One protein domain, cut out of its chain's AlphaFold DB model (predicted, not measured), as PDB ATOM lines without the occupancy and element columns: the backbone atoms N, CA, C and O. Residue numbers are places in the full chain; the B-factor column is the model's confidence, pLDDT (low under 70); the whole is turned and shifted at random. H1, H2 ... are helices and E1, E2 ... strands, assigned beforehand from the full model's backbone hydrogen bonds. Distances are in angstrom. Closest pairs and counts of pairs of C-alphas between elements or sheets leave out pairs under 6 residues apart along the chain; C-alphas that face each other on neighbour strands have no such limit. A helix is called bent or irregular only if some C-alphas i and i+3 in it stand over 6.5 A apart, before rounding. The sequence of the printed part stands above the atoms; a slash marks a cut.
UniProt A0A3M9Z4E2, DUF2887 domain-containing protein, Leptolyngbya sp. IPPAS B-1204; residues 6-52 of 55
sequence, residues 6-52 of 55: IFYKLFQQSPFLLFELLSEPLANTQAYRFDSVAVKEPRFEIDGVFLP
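What this domain is: This is residues 6 to 52 of the 55 residues of the protein "DUF2887 domain-containing protein" of Leptolyngbya sp. IPPAS B-1204 (UniProt A0A3M9Z4E2). A bent antiparallel hairpin, E1 and E2, has helix H1 beside its bend and short H2 next to H1. Residues 21 to 26 and 39 to 44 stick out. The printed part has 47 residues, with two named helices and two named strands in the order H1, H2, E1, E2, and its class is mixed, helices and strands. The whole is loose: radius of gyration of the C-alphas 12.1 A, spans 34 by 23 by 16 A.

Where its parts are: Find E1, residues 33 to 39, 17.0 A long, from C-alpha 33 at (-55.573, 7.307, -27.100). E2, residues 44 to 51, runs 16.6 A to C-alpha 51 at (-53.446, 11.964, -26.910). Earlier come H1, residues 6 to 13, and H2, residues 17 to 20.

How they stand to each other: In the hairpin, N 35 and O 49 are within hydrogen-bond range, 2.9 A apart. E2 bends by 82 degrees at Gly 48; its closest C-alpha to H1 is there, 6.2 A from Tyr 8's. H1, every O i to N i+4 pair within hydrogen-bond range, and H2 are close but not clearly touching, closest C-alphas 11 and 17, 7.0 A.

The domain as a whole: The 12-residue link H2 to E1 is long; the printed part has no cut.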
ATOM      1  N   ILE A   6     -40.999  -2.754 -31.589       87.00
ATOM      2  CA  ILE A   6     -41.523  -3.517 -30.459       87.00
ATOM      3  C   ILE A   6     -42.325  -2.641 -29.500       87.00
ATOM      4  O   ILE A   6     -43.438  -3.015 -29.161       87.00
ATOM      5  N   PHE A   7     -41.841  -1.442 -29.160       86.00
ATOM      6  CA  PHE A   7     -42.585  -0.512 -28.306       86.00
ATOM      7  C   PHE A   7     -43.846   0.004 -28.988       86.00
ATOM      8  O   PHE A   7     -44.898   0.074 -28.368       86.00
ATOM      9  N   TYR A   8     -43.766   0.303 -30.286       88.00
ATOM     10  CA  TYR A   8     -44.937   0.742 -31.038       88.00
ATOM     11  C   TYR A   8     -46.021  -0.342 -31.058       88.00
ATOM     12  O   TYR A   8     -47.172  -0.056 -30.757       88.00
ATOM     13  N   LYS A   9     -45.650  -1.598 -31.334       88.88
ATOM     14  CA  LYS A   9     -46.575  -2.739 -31.302       88.88
ATOM     15  C   LYS A   9     -47.107  -3.006 -29.895       88.88
ATOM     16  O   LYS A   9     -48.297  -3.247 -29.743       88.88
ATOM     17  N   LEU A  10     -46.249  -2.925 -28.879       91.25
ATOM     18  CA  LEU A  10     -46.628  -3.128 -27.483       91.25
ATOM     19  C   LEU A  10     -47.694  -2.116 -27.052       91.25
ATOM     20  O   LEU A  10     -48.737  -2.519 -26.551       91.25
ATOM     21  N   PHE A  11     -47.469  -0.826 -27.306       90.06
ATOM     22  CA  PHE A  11     -48.419   0.227 -26.945       90.06
ATOM     23  C   PHE A  11     -49.631   0.294 -27.880       90.06
ATOM     24  O   PHE A  11     -50.695   0.723 -27.453       90.06
ATOM     25  N   GLN A  12     -49.528  -0.206 -29.116       88.12
ATOM     26  CA  GLN A  12     -50.692  -0.424 -29.981       88.12
ATOM     27  C   GLN A  12     -51.612  -1.530 -29.435       88.12
ATOM     28  O   GLN A  12     -52.830  -1.419 -29.546       88.12
ATOM     29  N   GLN A  13     -51.051  -2.597 -28.855       91.25
ATOM     30  CA  GLN A  13     -51.820  -3.698 -28.260       91.25
ATOM     31  C   GLN A  13     -52.315  -3.382 -26.846       91.25
ATOM     32  O   GLN A  13     -53.408  -3.798 -26.473       91.25
ATOM     33  N   SER A  14     -51.506  -2.671 -26.060       90.25
ATOM     34  CA  SER A  14     -51.817  -2.275 -24.688       90.25
ATOM     35  C   SER A  14     -51.349  -0.839 -24.423       90.25
ATOM     36  O   SER A  14     -50.247  -0.623 -23.910       90.25
ATOM     37  N   PRO A  15     -52.173   0.169 -24.762       87.75
ATOM     38  CA  PRO A  15     -51.837   1.574 -24.537       87.75
ATOM     39  C   PRO A  15     -51.619   1.890 -23.053       87.75
ATOM     40  O   PRO A  15     -50.719   2.646 -22.692       87.75
ATOM     41  N   PHE A  16     -52.409   1.272 -22.171       86.12
ATOM     42  CA  PHE A  16     -52.411   1.605 -20.746       86.12
ATOM     43  C   PHE A  16     -51.151   1.163 -19.999       86.12
ATOM     44  O   PHE A  16     -50.857   1.707 -18.937       86.12
ATOM     45  N   LEU A  17     -50.374   0.247 -20.585       88.56
ATOM     46  CA  LEU A  17     -49.156  -0.304 -19.996       88.56
ATOM     47  C   LEU A  17     -48.135   0.784 -19.643       88.56
ATOM     48  O   LEU A  17     -47.437   0.665 -18.643       88.56
ATOM     49  N   LEU A  18     -48.067   1.870 -20.422       87.50
ATOM     50  CA  LEU A  18     -47.199   2.998 -20.080       87.50
ATOM     51  C   LEU A  18     -47.574   3.597 -18.719       87.50
ATOM     52  O   LEU A  18     -46.692   3.870 -17.914       87.50
ATOM     53  N   PHE A  19     -48.868   3.781 -18.459       87.25
ATOM     54  CA  PHE A  19     -49.356   4.403 -17.231       87.25
ATOM     55  C   PHE A  19     -49.222   3.493 -16.008       87.25
ATOM     56  O   PHE A  19     -49.062   3.997 -14.904       87.25
ATOM     57  N   GLU A  20     -49.235   2.173 -16.199       86.50
ATOM     58  CA  GLU A  20     -48.941   1.202 -15.133       86.50
ATOM     59  C   GLU A  20     -47.466   1.222 -14.707       86.50
ATOM     60  O   GLU A  20     -47.145   0.901 -13.566       86.50
ATOM     61  N   LEU A  21     -46.562   1.604 -15.617       86.94
ATOM     62  CA  LEU A  21     -45.129   1.728 -15.338       86.94
ATOM     63  C   LEU A  21     -44.754   3.063 -14.677       86.94
ATOM     64  O   LEU A  21     -43.619   3.213 -14.218       86.94
ATOM     65  N   LEU A  22     -45.664   4.041 -14.648       85.75
ATOM     66  CA  LEU A  22     -45.427   5.312 -13.970       85.75
ATOM     67  C   LEU A  22     -45.541   5.126 -12.456       85.75
ATOM     68  O   LEU A  22     -46.465   4.489 -11.958       85.75
ATOM     69  N   SER A  23     -44.621   5.738 -11.708       83.69
ATOM     70  CA  SER A  23     -44.635   5.699 -10.239       83.69
ATOM     71  C   SER A  23     -45.874   6.360  -9.627       83.69
ATOM     72  O   SER A  23     -46.242   6.043  -8.499       83.69
ATOM     73  N   GLU A  24     -46.502   7.285 -10.357       81.75
ATOM     74  CA  GLU A  24     -47.708   7.991  -9.936       81.75
ATOM     75  C   GLU A  24     -48.881   7.618 -10.854       81.75
ATOM     76  O   GLU A  24     -48.815   7.869 -12.063       81.75
ATOM     77  N   PRO A  25     -49.964   7.030 -10.313       70.56
ATOM     78  CA  PRO A  25     -51.137   6.702 -11.105       70.56
ATOM     79  C   PRO A  25     -51.855   7.986 -11.525       70.56
ATOM     80  O   PRO A  25     -52.330   8.758 -10.691       70.56
ATOM     81  N   LEU A  26     -51.960   8.206 -12.835       76.62
ATOM     82  CA  LEU A  26     -52.778   9.287 -13.377       76.62
ATOM     83  C   LEU A  26     -54.266   8.922 -13.259       76.62
ATOM     84  O   LEU A  26     -54.669   7.778 -13.482       76.62
ATOM     85  N   ALA A  27     -55.105   9.903 -12.930       74.75
ATOM     86  CA  ALA A  27     -56.548   9.744 -13.051       74.75
ATOM     87  C   ALA A  27     -56.933   9.651 -14.539       74.75
ATOM     88  O   ALA A  27     -56.355  10.339 -15.376       74.75
ATOM     89  N   ASN A  28     -57.929   8.824 -14.866       75.25
ATOM     90  CA  ASN A  28     -58.501   8.714 -16.215       75.25
ATOM     91  C   ASN A  28     -57.509   8.305 -17.325       75.25
ATOM     92  O   ASN A  28     -57.664   8.703 -18.476       75.25
ATOM     93  N   THR A  29     -56.530   7.446 -17.026       77.62
ATOM     94  CA  THR A  29     -55.595   6.875 -18.025       77.62
ATOM     95  C   THR A  29     -56.303   6.162 -19.176       77.62
ATOM     96  O   THR A  29     -55.809   6.162 -20.299       77.62
ATOM     97  N   GLN A  30     -57.494   5.613 -18.914       79.12
ATOM     98  CA  GLN A  30     -58.351   4.977 -19.918       79.12
ATOM     99  C   GLN A  30     -58.836   5.924 -21.018       79.12
ATOM    100  O   GLN A  30     -59.215   5.475 -22.095       79.12
ATOM    101  N   ALA A  31     -58.821   7.226 -20.749       84.31
ATOM    102  CA  ALA A  31     -59.297   8.242 -21.669       84.31
ATOM    103  C   ALA A  31     -58.227   8.664 -22.694       84.31
ATOM    104  O   ALA A  31     -58.539   9.367 -23.652       84.31
ATOM    105  N   TYR A  32     -56.973   8.226 -22.513       88.75
ATOM    106  CA  TYR A  32     -55.892   8.500 -23.453       88.75
ATOM    107  C   TYR A  32     -55.923   7.539 -24.646       88.75
ATOM    108  O   TYR A  32     -56.108   6.330 -24.490       88.75
ATOM    109  N   ARG A  33     -55.658   8.068 -25.844       89.62
ATOM    110  CA  ARG A  33     -55.573   7.307 -27.100       89.62
ATOM    111  C   ARG A  33     -54.134   7.263 -27.609       89.62
ATOM    112  O   ARG A  33     -53.481   8.298 -27.679       89.62
ATOM    113  N   PHE A  34     -53.655   6.085 -28.006       91.69
ATOM    114  CA  PHE A  34     -52.360   5.928 -28.676       91.69
ATOM    115  C   PHE A  34     -52.523   6.073 -30.196       91.69
ATOM    116  O   PHE A  34     -53.292   5.322 -30.794       91.69
ATOM    117  N   ASP A  35     -51.826   7.031 -30.810       90.31
ATOM    118  CA  ASP A  35     -52.021   7.410 -32.216       90.31
ATOM    119  C   ASP A  35     -50.713   7.849 -32.909       90.31
ATOM    120  O   ASP A  35     -49.658   7.987 -32.281       90.31
ATOM    121  N   SER A  36     -50.774   8.061 -34.225       88.94
ATOM    122  CA  SER A  36     -49.696   8.655 -35.026       88.94
ATOM    123  C   SER A  36     -50.176   9.990 -35.592       88.94
ATOM    124  O   SER A  36     -51.181  10.061 -36.294       88.94
ATOM    125  N   VAL A  37     -49.493  11.078 -35.231       87.94
ATOM    126  CA  VAL A  37     -49.960  12.442 -35.508       87.94
ATOM    127  C   VAL A  37     -49.046  13.120 -36.516       87.94
ATOM    128  O   VAL A  37     -47.838  13.239 -36.301       87.94
ATOM    129  N   ALA A  38     -49.640  13.622 -37.598       87.88
ATOM    130  CA  ALA A  38     -48.956  14.463 -38.569       87.88
ATOM    131  C   ALA A  38     -48.998  15.938 -38.135       87.88
ATOM    132  O   ALA A  38     -50.072  16.523 -37.975       87.88
ATOM    133  N   VAL A  39     -47.830  16.562 -38.004       84.06
ATOM    134  CA  VAL A  39     -47.692  17.998 -37.744       84.06
ATOM    135  C   VAL A  39     -47.458  18.734 -39.057       84.06
ATOM    136  O   VAL A  39     -46.767  18.244 -39.947       84.06
ATOM    137  N   LYS A  40     -48.122  19.887 -39.210       83.44
ATOM    138  CA  LYS A  40     -48.313  20.532 -40.514       83.44
ATOM    139  C   LYS A  40     -47.045  21.201 -41.068       83.44
ATOM    140  O   LYS A  40     -46.784  20.979 -42.246       83.44
ATOM    141  N   GLU A  41     -46.246  21.935 -40.278       77.81
ATOM    142  CA  GLU A  41     -44.984  22.541 -40.760       77.81
ATOM    143  C   GLU A  41     -43.861  22.608 -39.698       77.81
ATOM    144  O   GLU A  41     -44.076  23.187 -38.631       77.81
ATOM    145  N   PRO A  42     -42.652  22.070 -39.989       70.12
ATOM    146  CA  PRO A  42     -42.336  21.176 -41.115       70.12
ATOM    147  C   PRO A  42     -43.195  19.899 -41.062       70.12
ATOM    148  O   PRO A  42     -43.652  19.511 -39.992       70.12
ATOM    149  N   ARG A  43     -43.470  19.256 -42.206       73.25
ATOM    150  CA  ARG A  43     -44.322  18.056 -42.234       73.25
ATOM    151  C   ARG A  43     -43.579  16.873 -41.614       73.25
ATOM    152  O   ARG A  43     -42.776  16.232 -42.288       73.25
ATOM    153  N   PHE A  44     -43.840  16.602 -40.341       83.06
ATOM    154  CA  PHE A  44     -43.298  15.457 -39.614       83.06
ATOM    155  C   PHE A  44     -44.428  14.627 -39.010       83.06
ATOM    156  O   PHE A  44     -45.459  15.159 -38.605       83.06
ATOM    157  N   GLU A  45     -44.228  13.316 -38.962       84.06
ATOM    158  CA  GLU A  45     -45.142  12.380 -38.316       84.06
ATOM    159  C   GLU A  45     -44.501  11.897 -37.020       84.06
ATOM    160  O   GLU A  45     -43.347  11.459 -37.008       84.06
ATOM    161  N   ILE A  46     -45.236  12.031 -35.918       87.06
ATOM    162  CA  ILE A  46     -44.857  11.438 -34.642       87.06
ATOM    163  C   ILE A  46     -45.712  10.197 -34.452       87.06
ATOM    164  O   ILE A  46     -46.897  10.278 -34.142       87.06
ATOM    165  N   ASP A  47     -45.083   9.045 -34.614       86.94
ATOM    166  CA  ASP A  47     -45.691   7.760 -34.299       86.94
ATOM    167  C   ASP A  47     -45.602   7.479 -32.793       86.94
ATOM    168  O   ASP A  47     -44.503   7.459 -32.221       86.94
ATOM    169  N   GLY A  48     -46.726   7.100 -32.197       88.00
ATOM    170  CA  GLY A  48     -46.789   6.626 -30.821       88.00
ATOM    171  C   GLY A  48     -46.975   7.743 -29.802       88.00
ATOM    172  O   GLY A  48     -46.289   7.795 -28.782       88.00
ATOM    173  N   VAL A  49     -47.904   8.642 -30.111       90.69
ATOM    174  CA  VAL A  49     -48.339   9.740 -29.252       90.69
ATOM    175  C   VAL A  49     -49.517   9.274 -28.406       90.69
ATOM    176  O   VAL A  49     -50.459   8.689 -28.932       90.69
ATOM    177  N   PHE A  50     -49.490   9.572 -27.107       91.00
ATOM    178  CA  PHE A  50     -50.652   9.441 -26.230       91.00
ATOM    179  C   PHE A  50     -51.414  10.766 -26.196       91.00
ATOM    180  O   PHE A  50     -50.963  11.734 -25.586       91.00
ATOM    181  N   LEU A  51     -52.553  10.812 -26.880       89.44
ATOM    182  CA  LEU A  51     -53.446  11.964 -26.910       89.44
ATOM    183  C   LEU A  51     -54.388  11.921 -25.700       89.44
ATOM    184  O   LEU A  51     -54.940  10.852 -25.427       89.44
ATOM    185  N   PRO A  52     -54.576  13.039 -24.974       88.31
ATOM    186  CA  PRO A  52     -55.577  13.123 -23.915       88.31
ATOM    187  C   PRO A  52     -56.998  13.004 -24.497       88.31
ATOM    188  O   PRO A  52     -57.170  13.157 -25.711       88.31
TER     189      PRO A  52